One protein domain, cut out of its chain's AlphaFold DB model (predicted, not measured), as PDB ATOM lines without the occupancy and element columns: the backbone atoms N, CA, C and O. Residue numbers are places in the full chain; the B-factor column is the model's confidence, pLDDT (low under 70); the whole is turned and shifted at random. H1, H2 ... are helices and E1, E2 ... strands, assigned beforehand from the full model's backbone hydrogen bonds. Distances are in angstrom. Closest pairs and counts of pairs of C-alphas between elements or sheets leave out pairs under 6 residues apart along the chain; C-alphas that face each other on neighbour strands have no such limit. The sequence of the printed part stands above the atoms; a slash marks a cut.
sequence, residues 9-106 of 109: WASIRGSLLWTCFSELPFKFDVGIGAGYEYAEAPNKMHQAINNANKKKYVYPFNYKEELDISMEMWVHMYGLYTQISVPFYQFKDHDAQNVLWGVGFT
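What this domain is: This is residues 9 to 106 of the 109 residues of an uncharacterized protein of Fibrobacter sp. UWH1 (UniProt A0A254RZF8). One long, arched and twisted antiparallel sheet makes nearly the whole of this domain, its first four strands bending partway along their length; the two longest, E2 and E3, run on at one end beyond their neighbours to a single short helix, H1, which only grazes the sheet. The short strand E5 covers just the first part of E4, along one edge. The printed part has 98 residues, with one named helix and five named strands in the order E1, E2, H1, E3, E4, E5 along the chain; across the sheet the order is E1, E2, E3, E4, E5, and the class is mostly strand. The whole is only just loose, close to extended, with a radius of gyration of the C-alphas of 18.9 A, and it spans 66 by 26 by 17 A.

How they stand to each other: The inner strands E2, residues 26 to 42, and E3, residues 61 to 77, are antiparallel neighbours at 166 degrees between their directions. C-alphas 34 and 69 face each other at 4.4 A, and N 33 and O 70 are within hydrogen-bond range at 2.8 A, as are N 62 and O 41 at 2.9 A. On the other side of E2 is E1, residues 9 to 20, an edge strand, antiparallel to E2 at 171 degrees, with N 16 and O 32 2.8 A apart; E1 and E2 form a hairpin. On the other side of E3 is E4, residues 80 to 94, an inner strand, antiparallel to E3 at 142 degrees, with N 75 and O 82 2.8 A apart; these two also form a hairpin. The other edge strand is E5, residues 100 to 105, antiparallel to E4 at 147 degrees and forming a hairpin with it; N 83 and O 102 are 2.8 A apart. E3, E4 and E5 make a meander, each strand the antiparallel neighbour of the one before. E1 is apart from E4 and E5, and E2 is apart from E5. H1, residues 44 to 53, only grazes the sheet, with its residues 44 to 47; its closest C-alpha pair with E3 is that of His 46 and Phe 61, 7.4 A apart. In H1 every O i to N i+4 pair is within hydrogen-bond range.

Where its parts are: E2 and E3 have 17 residues each and measure 42.5 A and 40.4 A from first to last C-alpha. E2 bends by 81 degrees at residue 31, and E3 bends by 82 degrees at residue 69. E1 has 12 residues and measures 32.9 A; it begins with C-alpha 9 at (60.860, 70.732, 127.152) and bends by 54 degrees at residue 16. E4 has 15 residues, measures 31.3 A and bends by 101 degrees at residue 91. E5 has 6 residues and measures 17.0 A, ending with C-alpha 105 at (41.911, 76.573, 134.983). H1 has 10 residues and measures 14.3 A; its last C-alpha, that of Asn 53, is at (80.921, 53.398, 114.058).

The domain as a whole: The two C-alphas farthest apart are those of Glu 23, in the link between E1 and E2, and Asn 53, at 66.0 A. From edge to edge of the sheet the strands' lines turn by 75 degrees, and the way across it turns by 82 degrees. The centre of H1 is farthest from the mean of the C-alphas, at 29.6 A, and that of E3 is nearest, at 3.3 A. The link from H1 to E3, with 7 residues, is short, the other links are tight, and no link is long. The printed part has no cut. Its mean pLDDT is 89.1, and no printed residue is under 70.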
ATOM      1  N   TRP A   9      61.984  69.973 127.687       81.00
ATOM      2  CA  TRP A   9      60.860  70.732 127.152       81.00
ATOM      3  C   TRP A   9      60.800  72.088 127.843       81.00
ATOM      4  O   TRP A   9      60.679  72.172 129.067       81.00
ATOM      5  N   ALA A  10      60.917  73.149 127.054       85.62
ATOM      6  CA  ALA A  10      60.771  74.516 127.517       85.62
ATOM      7  C   ALA A  10      59.881  75.281 126.543       85.62
ATOM      8  O   ALA A  10      60.167  75.354 125.348       85.62
ATOM      9  N   SER A  11      58.822  75.883 127.071       86.81
ATOM     10  CA  SER A  11      57.945  76.761 126.312       86.81
ATOM     11  C   SER A  11      57.658  78.035 127.095       86.81
ATOM     12  O   SER A  11      57.572  78.045 128.326       86.81
ATOM     13  N   ILE A  12      57.539  79.135 126.365       92.06
ATOM     14  CA  ILE A  12      57.030  80.401 126.873       92.06
ATOM     15  C   ILE A  12      56.028  80.930 125.863       92.06
ATOM     16  O   ILE A  12      56.303  80.979 124.666       92.06
ATOM     17  N   ARG A  13      54.853  81.321 126.343       91.56
ATOM     18  CA  ARG A  13      53.788  81.866 125.509       91.56
ATOM     19  C   ARG A  13      53.085  82.982 126.256       91.56
ATOM     20  O   ARG A  13      52.836  82.872 127.455       91.56
ATOM     21  N   GLY A  14      52.810  84.061 125.540       93.00
ATOM     22  CA  GLY A  14      52.061  85.202 126.040       93.00
ATOM     23  C   GLY A  14      50.995  85.610 125.039       93.00
ATOM     24  O   GLY A  14      51.199  85.487 123.831       93.00
ATOM     25  N   SER A  15      49.882  86.122 125.554       93.75
ATOM     26  CA  SER A  15      48.701  86.428 124.750       93.75
ATOM     27  C   SER A  15      48.125  87.790 125.112       93.75
ATOM     28  O   SER A  15      48.080  88.173 126.282       93.75
ATOM     29  N   LEU A  16      47.668  88.516 124.095       95.69
ATOM     30  CA  LEU A  16      46.863  89.722 124.220       95.69
ATOM     31  C   LEU A  16      45.455  89.390 123.724       95.69
ATOM     32  O   LEU A  16      45.245  89.204 122.523       95.69
ATOM     33  N   LEU A  17      44.508  89.303 124.656       94.38
ATOM     34  CA  LEU A  17      43.157  88.823 124.387       94.38
ATOM     35  C   LEU A  17      42.105  89.872 124.758       94.38
ATOM     36  O   LEU A  17      42.238  90.585 125.753       94.38
ATOM     37  N   TRP A  18      41.031  89.917 123.976       95.12
ATOM     38  CA  TRP A  18      39.817  90.666 124.265       95.12
ATOM     39  C   TRP A  18      38.717  89.728 124.741       95.12
ATOM     40  O   TRP A  18      38.338  88.796 124.031       95.12
ATOM     41  N   THR A  19      38.170  90.020 125.919       93.44
ATOM     42  CA  THR A  19      37.043  89.281 126.485       93.44
ATOM     43  C   THR A  19      35.721  89.744 125.889       93.44
ATOM     44  O   THR A  19      35.342  90.909 125.988       93.44
ATOM     45  N   CYS A  20      34.982  88.793 125.336       91.06
ATOM     46  CA  CYS A  20      33.600  88.925 124.907       91.06
ATOM     47  C   CYS A  20      32.683  88.169 125.881       91.06
ATOM     48  O   CYS A  20      33.051  87.116 126.406       91.06
ATOM     49  N   PHE A  21      31.460  88.674 126.072       87.69
ATOM     50  CA  PHE A  21      30.426  88.047 126.910       87.69
ATOM     51  C   PHE A  21      30.794  87.919 128.401       87.69
ATOM     52  O   PHE A  21      30.390  86.970 129.061       87.69
ATOM     53  N   SER A  22      31.518  88.893 128.962       81.81
ATOM     54  CA  SER A  22      31.951  88.884 130.373       81.81
ATOM     55  C   SER A  22      30.816  88.804 131.403       81.81
ATOM     56  O   SER A  22      31.064  88.443 132.547       81.81
ATOM     57  N   GLU A  23      29.589  89.161 131.018       81.06
ATOM     58  CA  GLU A  23      28.407  89.156 131.892       81.06
ATOM     59  C   GLU A  23      27.638  87.820 131.880       81.06
ATOM     60  O   GLU A  23      26.657  87.661 132.606       81.06
ATOM     61  N   LEU A  24      28.061  86.850 131.062       83.06
ATOM     62  CA  LEU A  24      27.446  85.527 130.962       83.06
ATOM     63  C   LEU A  24      28.240  84.482 131.771       83.06
ATOM     64  O   LEU A  24      29.422  84.669 132.052       83.06
ATOM     65  N   PRO A  25      27.628  83.335 132.136       79.62
ATOM     66  CA  PRO A  25      28.333  82.231 132.806       79.62
ATOM     67  C   PRO A  25      29.413  81.564 131.933       79.62
ATOM     68  O   PRO A  25      30.158  80.704 132.411       79.62
ATOM     69  N   PHE A  26      29.494  81.957 130.660       85.88
ATOM     70  CA  PHE A  26      30.572  81.644 129.739       85.88
ATOM     71  C   PHE A  26      31.160  82.950 129.198       85.88
ATOM     72  O   PHE A  26      30.418  83.895 128.939       85.88
ATOM     73  N   LYS A  27      32.473  82.986 128.971       90.56
ATOM     74  CA  LYS A  27      33.136  84.095 128.270       90.56
ATOM     75  C   LYS A  27      34.070  83.564 127.194       90.56
ATOM     76  O   LYS A  27      34.572  82.443 127.300       90.56
ATOM     77  N   PHE A  28      34.296  84.378 126.175       92.19
ATOM     78  CA  PHE A  28      35.207  84.065 125.082       92.19
ATOM     79  C   PHE A  28      36.327  85.092 125.058       92.19
ATOM     80  O   PHE A  28      36.035  86.279 124.961       92.19
ATOM     81  N   ASP A  29      37.578  84.651 125.107       94.12
ATOM     82  CA  ASP A  29      38.726  85.536 124.931       94.12
ATOM     83  C   ASP A  29      39.311  85.289 123.534       94.12
ATOM     84  O   ASP A  29      39.575  84.153 123.147       94.12
ATOM     85  N   VAL A  30      39.456  86.343 122.733       95.69
ATOM     86  CA  VAL A  30      39.976  86.259 121.359       95.69
ATOM     87  C   VAL A  30      41.056  87.295 121.139       95.69
ATOM     88  O   VAL A  30      40.940  88.432 121.594       95.69
ATOM     89  N   GLY A  31      42.111  86.928 120.422       95.81
ATOM     90  CA  GLY A  31      43.185  87.868 120.147       95.81
ATOM     91  C   GLY A  31      44.395  87.222 119.508       95.81
ATOM     92  O   GLY A  31      44.265  86.321 118.680       95.81
ATOM     93  N   ILE A  32      45.566  87.728 119.876       96.31
ATOM     94  CA  ILE A  32      46.845  87.286 119.328       96.31
ATOM     95  C   ILE A  32      47.752  86.768 120.438       96.31
ATOM     96  O   ILE A  32      47.812  87.338 121.527       96.31
ATOM     97  N   GLY A  33      48.472  85.697 120.140       94.44
ATOM     98  CA  GLY A  33      49.492  85.110 120.992       94.44
ATOM     99  C   GLY A  33      50.831  85.086 120.281       94.44
ATOM    100  O   GLY A  33      50.896  85.081 119.053       94.44
ATOM    101  N   ALA A  34      51.904  85.080 121.057       94.62
ATOM    102  CA  ALA A  34      53.232  84.766 120.566       94.62
ATOM    103  C   ALA A  34      53.873  83.747 121.501       94.62
ATOM    104  O   ALA A  34      53.745  83.841 122.728       94.62
ATOM    105  N   GLY A  35      54.553  82.769 120.915       93.06
ATOM    106  CA  GLY A  35      55.133  81.662 121.654       93.06
ATOM    107  C   GLY A  35      56.492  81.263 121.117       93.06
ATOM    108  O   GLY A  35      56.767  81.394 119.930       93.06
ATOM    109  N   TYR A  36      57.334  80.779 122.021       92.44
ATOM    110  CA  TYR A  36      58.529  80.021 121.697       92.44
ATOM    111  C   TYR A  36      58.441  78.667 122.387       92.44
ATOM    112  O   TYR A  36      58.196  78.600 123.595       92.44
ATOM    113  N   GLU A  37      58.676  77.603 121.634       90.69
ATOM    114  CA  GLU A  37      58.728  76.243 122.143       90.69
ATOM    115  C   GLU A  37      59.990  75.547 121.645       90.69
ATOM    116  O   GLU A  37      60.328  75.602 120.465       90.69
ATOM    117  N   TYR A  38      60.681  74.874 122.561       89.38
ATOM    118  CA  TYR A  38      61.789  73.992 122.244       89.38
ATOM    119  C   TYR A  38      61.627  72.679 123.001       89.38
ATOM    120  O   TYR A  38      61.484  72.663 124.229       89.38
ATOM    121  N   ALA A  39      61.681  71.578 122.262       87.19
ATOM    122  CA  ALA A  39      61.691  70.238 122.816       87.19
ATOM    123  C   ALA A  39      62.825  69.428 122.190       87.19
ATOM    124  O   ALA A  39      63.002  69.448 120.978       87.19
ATOM    125  N   GLU A  40      63.575  68.677 122.987       86.38
ATOM    126  CA  GLU A  40      64.608  67.763 122.499       86.38
ATOM    127  C   GLU A  40      64.434  66.396 123.153       86.38
ATOM    128  O   GLU A  40      64.210  66.310 124.358       86.38
ATOM    129  N   ALA A  41      64.533  65.339 122.347       85.75
ATOM    130  CA  ALA A  41      64.404  63.956 122.785       85.75
ATOM    131  C   ALA A  41      65.532  63.084 122.195       85.75
ATOM    132  O   ALA A  41      65.939  63.268 121.039       85.75
ATOM    133  N   PRO A  42      66.052  62.095 122.941       84.81
ATOM    134  CA  PRO A  42      67.118  61.218 122.468       84.81
ATOM    135  C   PRO A  42      66.671  60.328 121.302       84.81
ATOM    136  O   PRO A  42      65.718  59.553 121.402       84.81
ATOM    137  N   ASN A  43      67.432  60.347 120.204       85.94
ATOM    138  CA  ASN A  43      67.212  59.450 119.073       85.94
ATOM    139  C   ASN A  43      68.086  58.195 119.228       85.94
ATOM    140  O   ASN A  43      69.246  58.152 118.804       85.94
ATOM    141  N   LYS A  44      67.511  57.146 119.835       88.12
ATOM    142  CA  LYS A  44      68.206  55.877 120.128       88.12
ATOM    143  C   LYS A  44      68.806  55.216 118.883       88.12
ATOM    144  O   LYS A  44      69.875  54.615 118.971       88.12
ATOM    145  N   MET A  45      68.168  55.359 117.719       87.56
ATOM    146  CA  MET A  45      68.681  54.813 116.460       87.56
ATOM    147  C   MET A  45      69.950  55.545 116.016       87.56
ATOM    148  O   MET A  45      70.966  54.912 115.732       87.56
ATOM    149  N   HIS A  46      69.933  56.878 116.015       89.06
ATOM    150  CA  HIS A  46      71.102  57.679 115.649       89.06
ATOM    151  C   HIS A  46      72.259  57.496 116.639       89.06
ATOM    152  O   HIS A  46      73.422  57.403 116.239       89.06
ATOM    153  N   GLN A  47      71.951  57.372 117.932       87.94
ATOM    154  CA  GLN A  47      72.939  57.048 118.960       87.94
ATOM    155  C   GLN A  47      73.568  55.671 118.723       87.94
ATOM    156  O   GLN A  47      74.792  55.553 118.761       87.94
ATOM    157  N   ALA A  48      72.767  54.650 118.405       87.75
ATOM    158  CA  ALA A  48      73.273  53.317 118.083       87.75
ATOM    159  C   ALA A  48      74.194  53.331 116.850       87.75
ATOM    160  O   ALA A  48      75.262  52.721 116.885       87.75
ATOM    161  N   ILE A  49      73.839  54.079 115.799       89.06
ATOM    162  CA  ILE A  49      74.668  54.233 114.591       89.06
ATOM    163  C   ILE A  49      76.008  54.900 114.921       89.06
ATOM    164  O   ILE A  49      77.064  54.410 114.511       89.06
ATOM    165  N   ASN A  50      75.991  55.997 115.677       88.25
ATOM    166  CA  ASN A  50      77.219  56.690 116.069       88.25
ATOM    167  C   ASN A  50      78.116  55.805 116.949       88.25
ATOM    168  O   ASN A  50      79.331  55.746 116.741       88.25
ATOM    169  N   ASN A  51      77.512  55.074 117.891       89.19
ATOM    170  CA  ASN A  51      78.215  54.158 118.787       89.19
ATOM    171  C   ASN A  51      78.851  52.992 118.020       89.19
ATOM    172  O   ASN A  51      80.025  52.691 118.238       89.19
ATOM    173  N   ALA A  52      78.121  52.379 117.083       91.31
ATOM    174  CA  ALA A  52      78.619  51.275 116.265       91.31
ATOM    175  C   ALA A  52      79.838  51.681 115.425       91.31
ATOM    176  O   ALA A  52      80.787  50.912 115.283       91.31
ATOM    177  N   ASN A  53      79.843  52.913 114.912       88.44
ATOM    178  CA  ASN A  53      80.921  53.398 114.058       88.44
ATOM    179  C   ASN A  53      82.020  54.179 114.804       88.44
ATOM    180  O   ASN A  53      82.960  54.663 114.165       88.44
ATOM    181  N   LYS A  54      81.907  54.329 116.133       85.69
ATOM    182  CA  LYS A  54      82.814  55.123 116.991       85.69
ATOM    183  C   LYS A  54      83.077  56.545 116.463       85.69
ATOM    184  O   LYS A  54      84.147  57.111 116.682       85.69
ATOM    185  N   LYS A  55      82.118  57.113 115.728       82.50
ATOM    186  CA  LYS A  55      82.204  58.412 115.044       82.50
ATOM    187  C   LYS A  55      80.814  59.042 114.978       82.50
ATOM    188  O   LYS A  55      79.817  58.333 114.890       82.50
ATOM    189  N   LYS A  56      80.750  60.377 114.998       81.69
ATOM    190  CA  LYS A  56      79.495  61.137 114.908       81.69
ATOM    191  C   LYS A  56      79.136  61.373 113.438       81.69
ATOM    192  O   LYS A  56      79.642  62.313 112.835       81.69
ATOM    193  N   TYR A  57      78.297  60.505 112.875       83.44
ATOM    194  CA  TYR A  57      77.790  60.632 111.501       83.44
ATOM    195  C   TYR A  57      76.403  61.269 111.444       83.44
ATOM    196  O   TYR A  57      76.101  61.990 110.500       83.44
ATOM    197  N   VAL A  58      75.571  61.013 112.454       86.38
ATOM    198  CA  VAL A  58      74.187  61.495 112.527       86.38
ATOM    199  C   VAL A  58      73.943  62.250 113.827       86.38
ATOM    200  O   VAL A  58      74.641  62.041 114.824       86.38
ATOM    201  N   TYR A  59      72.968  63.159 113.834       83.69
ATOM    202  CA  TYR A  59      72.642  63.916 115.039       83.69
ATOM    203  C   TYR A  59      71.953  62.992 116.066       83.69
ATOM    204  O   TYR A  59      70.958  62.363 115.723       83.69
ATOM    205  N   PRO A  60      72.476  62.838 117.295       82.88
ATOM    206  CA  PRO A  60      71.997  61.824 118.247       82.88
ATOM    207  C   PRO A  60      70.656  62.150 118.933       82.88
ATOM    208  O   PRO A  60      70.207  61.377 119.781       82.88
ATOM    209  N   PHE A  61      70.021  63.265 118.580       84.50
ATOM    210  CA  PHE A  61      68.775  63.748 119.170       84.50
ATOM    211  C   PHE A  61      67.790  64.144 118.068       84.50
ATOM    212  O   PHE A  61      68.195  64.429 116.945       84.50
ATOM    213  N   ASN A  62      66.503  64.134 118.382       86.44
ATOM    214  CA  ASN A  62      65.489  64.830 117.601       86.44
ATOM    215  C   ASN A  62      65.106  66.079 118.383       86.44
ATOM    216  O   ASN A  62      65.044  66.024 119.609       86.44
ATOM    217  N   TYR A  63      64.833  67.177 117.691       86.38
ATOM    218  CA  TYR A  63      64.372  68.395 118.337       86.38
ATOM    219  C   TYR A  63      63.195  68.997 117.579       86.38
ATOM    220  O   TYR A  63      63.068  68.820 116.367       86.38
ATOM    221  N   LYS A  64      62.345  69.700 118.317       87.56
ATOM    222  CA  LYS A  64      61.281  70.567 117.830       87.56
ATOM    223  C   LYS A  64      61.616  71.980 118.279       87.56
ATOM    224  O   LYS A  64      61.999  72.176 119.432       87.56
ATOM    225  N   GLU A  65      61.500  72.940 117.376       89.44
ATOM    226  CA  GLU A  65      61.682  74.355 117.692       89.44
ATOM    227  C   GLU A  65      60.643  75.170 116.924       89.44
ATOM    228  O   GLU A  65      60.585  75.109 115.695       89.44
ATOM    229  N   GLU A  66      59.838  75.939 117.649       90.88
ATOM    230  CA  GLU A  66      58.801  76.798 117.088       90.88
ATOM    231  C   GLU A  66      58.906  78.207 117.681       90.88
ATOM    232  O   GLU A  66      59.125  78.384 118.881       90.88
ATOM    233  N   LEU A  67      58.773  79.218 116.823       93.00
ATOM    234  CA  LEU A  67      58.616  80.618 117.208       93.00
ATOM    235  C   LEU A  67      57.532  81.228 116.328       93.00
ATOM    236  O   LEU A  67      57.768  81.442 115.137       93.00
ATOM    237  N   ASP A  68      56.376  81.533 116.905       93.75
ATOM    238  CA  ASP A  68      55.190  81.929 116.148       93.75
ATOM    239  C   ASP A  68      54.471  83.156 116.712       93.75
ATOM    240  O   ASP A  68      54.622  83.535 117.876       93.75
ATOM    241  N   ILE A  69      53.658  83.753 115.839       94.81
ATOM    242  CA  ILE A  69      52.524  84.598 116.193       94.81
ATOM    243  C   ILE A  69      51.260  83.885 115.714       94.81
ATOM    244  O   ILE A  69      51.148  83.466 114.556       94.81
ATOM    245  N   SER A  70      50.293  83.768 116.611       95.31
ATOM    246  CA  SER A  70      49.071  82.994 116.424       95.31
ATOM    247  C   SER A  70      47.834  83.819 116.738       95.31
ATOM    248  O   SER A  70      47.858  84.738 117.552       95.31
ATOM    249  N   MET A  71      46.733  83.487 116.069       95.94
ATOM    250  CA  MET A  71      45.405  83.915 116.486       95.94
ATOM    251  C   MET A  71      44.918  82.934 117.535       95.94
ATOM    252  O   MET A  71      45.007  81.724 117.327       95.94
ATOM    253  N   GLU A  72      44.396  83.445 118.639       96.12
ATOM    254  CA  GLU A  72      43.958  82.622 119.758       96.12
ATOM    255  C   GLU A  72      42.477  82.825 120.045       96.12
ATOM    256  O   GLU A  72      41.952  83.939 119.965       96.12
ATOM    257  N   MET A  73      41.817  81.730 120.408       95.12
ATOM    258  CA  MET A  73      40.449  81.709 120.898       95.12
ATOM    259  C   MET A  73      40.374  80.829 122.135       95.12
ATOM    260  O   MET A  73      40.748  79.658 122.110       95.12
ATOM    261  N   TRP A  74      39.873  81.409 123.213       94.69
ATOM    262  CA  TRP A  74      39.736  80.773 124.505       94.69
ATOM    263  C   TRP A  74      38.262  80.788 124.889       94.69
ATOM    264  O   TRP A  74      37.581  81.807 124.780       94.69
ATOM    265  N   VAL A  75      37.758  79.649 125.344       93.62
ATOM    266  CA  VAL A  75      36.389  79.493 125.832       93.62
ATOM    267  C   VAL A  75      36.466  79.199 127.312       93.62
ATOM    268  O   VAL A  75      37.098  78.221 127.696       93.62
ATOM    269  N   HIS A  76      35.819  80.018 128.131       92.31
ATOM    270  CA  HIS A  76      35.802  79.858 129.578       92.31
ATOM    271  C   HIS A  76      34.408  79.478 130.055       92.31
ATOM    272  O   HIS A  76      33.418  80.095 129.658       92.31
ATOM    273  N   MET A  77      34.342  78.516 130.971       89.25
ATOM    274  CA  MET A  77      33.111  78.080 131.617       89.25
ATOM    275  C   MET A  77      33.421  77.654 133.056       89.25
ATOM    276  O   MET A  77      34.218  76.746 133.284       89.25
ATOM    277  N   TYR A  78      32.812  78.327 134.038       83.38
ATOM    278  CA  TYR A  78      32.990  78.040 135.475       83.38
ATOM    279  C   TYR A  78      34.462  77.922 135.939       83.38
ATOM    280  O   TYR A  78      34.801  77.071 136.758       83.38
ATOM    281  N   GLY A  79      35.352  78.763 135.402       84.00
ATOM    282  CA  GLY A  79      36.783  78.776 135.740       84.00
ATOM    283  C   GLY A  79      37.648  77.800 134.936       84.00
ATOM    284  O   GLY A  79      38.857  77.992 134.866       84.00
ATOM    285  N   LEU A  80      37.066  76.807 134.258       90.75
ATOM    286  CA  LEU A  80      37.785  76.020 133.252       90.75
ATOM    287  C   LEU A  80      37.875  76.807 131.950       90.75
ATOM    288  O   LEU A  80      36.933  77.515 131.591       90.75
ATOM    289  N   TYR A  81      38.982  76.654 131.230       92.56
ATOM    290  CA  TYR A  81      39.111  77.182 129.882       92.56
ATOM    291  C   TYR A  81      39.692  76.164 128.911       92.56
ATOM    292  O   TYR A  81      40.527  75.336 129.275       92.56
ATOM    293  N   THR A  82      39.256  76.256 127.661       94.75
ATOM    294  CA  THR A  82      39.866  75.574 126.520       94.75
ATOM    295  C   THR A  82      40.399  76.625 125.566       94.75
ATOM    296  O   THR A  82      39.665  77.556 125.238       94.75
ATOM    297  N   GLN A  83      41.632  76.470 125.101       93.81
ATOM    298  CA  GLN A  83      42.259  77.373 124.139       93.81
ATOM    299  C   GLN A  83      42.549  76.642 122.831       93.81
ATOM    300  O   GLN A  83      42.934  75.470 122.834       93.81
ATOM    301  N   ILE A  84      42.394  77.357 121.724       94.12
ATOM    302  CA  ILE A  84      42.887  76.978 120.405       94.12
ATOM    303  C   ILE A  84      43.712  78.153 119.893       94.12
ATOM    304  O   ILE A  84      43.227  79.285 119.880       94.12
ATOM    305  N   SER A  85      44.931  77.872 119.445       92.81
ATOM    306  CA  SER A  85      45.810  78.856 118.820       92.81
ATOM    307  C   SER A  85      46.214  78.366 117.436       92.81
ATOM    308  O   SER A  85      46.670  77.235 117.267       92.81
ATOM    309  N   VAL A  86      46.032  79.215 116.430       94.19
ATOM    310  CA  VAL A  86      46.393  78.927 115.040       94.19
ATOM    311  C   VAL A  86      47.519  79.877 114.635       94.19
ATOM    312  O   VAL A  86      47.269  81.086 114.549       94.19
ATOM    313  N   PRO A  87      48.749  79.379 114.410       91.75
ATOM    314  CA  PRO A  87      49.857  80.181 113.904       91.75
ATOM    315  C   PRO A  87      49.480  80.799 112.560       91.75
ATOM    316  O   PRO A  87      49.096  80.096 111.628       91.75
ATOM    317  N   PHE A  88      49.577  82.122 112.449       91.69
ATOM    318  CA  PHE A  88      49.444  82.811 111.160       91.69
ATOM    319  C   PHE A  88      50.794  83.295 110.633       91.69
ATOM    320  O   PHE A  88      50.907  83.645 109.458       91.69
ATOM    321  N   TYR A  89      51.816  83.323 111.491       91.69
ATOM    322  CA  TYR A  89      53.177  83.648 111.109       91.69
ATOM    323  C   TYR A  89      54.178  82.875 111.970       91.69
ATOM    324  O   TYR A  89      54.120  82.950 113.193       91.69
ATOM    325  N   GLN A  90      55.121  82.174 111.340       91.56
ATOM    326  CA  GLN A  90      56.166  81.403 112.018       91.56
ATOM    327  C   GLN A  90      57.545  81.948 111.622       91.56
ATOM    328  O   GLN A  90      57.901  81.994 110.447       91.56
ATOM    329  N   PHE A  91      58.323  82.399 112.607       89.62
ATOM    330  CA  PHE A  91      59.710  82.851 112.438       89.62
ATOM    331  C   PHE A  91      60.702  81.688 112.463       89.62
ATOM    332  O   PHE A  91      61.754  81.755 111.826       89.62
ATOM    333  N   LYS A  92      60.379  80.647 113.232       87.81
ATOM    334  CA  LYS A  92      61.089  79.372 113.252       87.81
ATOM    335  C   LYS A  92      60.070  78.250 113.194       87.81
ATOM    336  O   LYS A  92      59.104  78.269 113.950       87.81
ATOM    337  N   ASP A  93      60.334  77.301 112.311       86.12
ATOM    338  CA  ASP A  93      59.525  76.109 112.111       86.12
ATOM    339  C   ASP A  93      60.471  74.925 111.897       86.12
ATOM    340  O   ASP A  93      61.085  74.766 110.837       86.12
ATOM    341  N   HIS A  94      60.649  74.132 112.950       83.94
ATOM    342  CA  HIS A  94      61.267  72.820 112.865       83.94
ATOM    343  C   HIS A  94      60.371  71.807 113.574       83.94
ATOM    344  O   HIS A  94      60.407  71.692 114.802       83.94
ATOM    345  N   ASP A  95      59.596  71.059 112.782       80.06
ATOM    346  CA  ASP A  95      58.637  70.053 113.262       80.06
ATOM    347  C   ASP A  95      57.548  70.672 114.179       80.06
ATOM    348  O   ASP A  95      57.140  70.079 115.189       80.06
ATOM    349  N   ALA A  96      57.123  71.894 113.807       73.19
ATOM    350  CA  ALA A  96      56.123  72.724 114.479       73.19
ATOM    351  C   ALA A  96      54.685  72.223 114.268       73.19
ATOM    352  O   ALA A  96      54.386  71.474 113.329       73.19
ATOM    353  N   GLN A  97      53.766  72.636 115.144       74.00
ATOM    354  CA  GLN A  97      52.355  72.257 115.036       74.00
ATOM    355  C   GLN A  97      51.552  73.302 114.255       74.00
ATOM    356  O   GLN A  97      51.651  74.497 114.491       74.00
ATOM    357  N   ASN A  98      50.662  72.848 113.369       83.00
ATOM    358  CA  ASN A  98      49.774  73.752 112.619       83.00
ATOM    359  C   ASN A  98      48.623  74.321 113.464       83.00
ATOM    360  O   ASN A  98      47.994  75.304 113.082       83.00
ATOM    361  N   VAL A  99      48.286  73.655 114.569       87.44
ATOM    362  CA  VAL A  99      47.233  74.058 115.502       87.44
ATOM    363  C   VAL A  99      47.683  73.659 116.895       87.44
ATOM    364  O   VAL A  99      47.951  72.485 117.146       87.44
ATOM    365  N   LEU A 100      47.713  74.630 117.797       88.38
ATOM    366  CA  LEU A 100      47.951  74.416 119.214       88.38
ATOM    367  C   LEU A 100      46.606  74.395 119.934       88.38
ATOM    368  O   LEU A 100      45.674  75.124 119.586       88.38
ATOM    369  N   TRP A 101      46.500  73.570 120.965       92.44
ATOM    370  CA  TRP A 101      45.332  73.536 121.831       92.44
ATOM    371  C   TRP A 101      45.772  73.357 123.276       92.44
ATOM    372  O   TRP A 101      46.864  72.870 123.561       92.44
ATOM    373  N   GLY A 102      44.919  73.763 124.202       90.38
ATOM    374  CA  GLY A 102      45.190  73.598 125.618       90.38
ATOM    375  C   GLY A 102      43.917  73.619 126.436       90.38
ATOM    376  O   GLY A 102      42.862  74.073 125.989       90.38
ATOM    377  N   VAL A 103      44.030  73.113 127.653       93.50
ATOM    378  CA  VAL A 103      42.983  73.178 128.664       93.50
ATOM    379  C   VAL A 103      43.638  73.650 129.942       93.50
ATOM    380  O   VAL A 103      44.731  73.200 130.287       93.50
ATOM    381  N   GLY A 104      42.973  74.543 130.655       90.81
ATOM    382  CA  GLY A 104      43.473  75.024 131.924       90.81
ATOM    383  C   GLY A 104      42.363  75.486 132.842       90.81
ATOM    384  O   GLY A 104      41.171  75.361 132.558       90.81
ATOM    385  N   PHE A 105      42.789  76.011 133.980       90.06
ATOM    386  CA  PHE A 105      41.911  76.573 134.983       90.06
ATOM    387  C   PHE A 105      42.376  77.988 135.312       90.06
ATOM    388  O   PHE A 105      43.561  78.226 135.547       90.06
ATOM    389  N   THR A 106      41.438  78.924 135.334       83.00
ATOM    390  CA  THR A 106      41.652  80.309 135.732       83.00
ATOM    391  C   THR A 106      40.798  80.582 136.954       83.00
ATOM    392  O   THR A 106      39.568  80.562 136.892       83.00
TER     393      THR A 106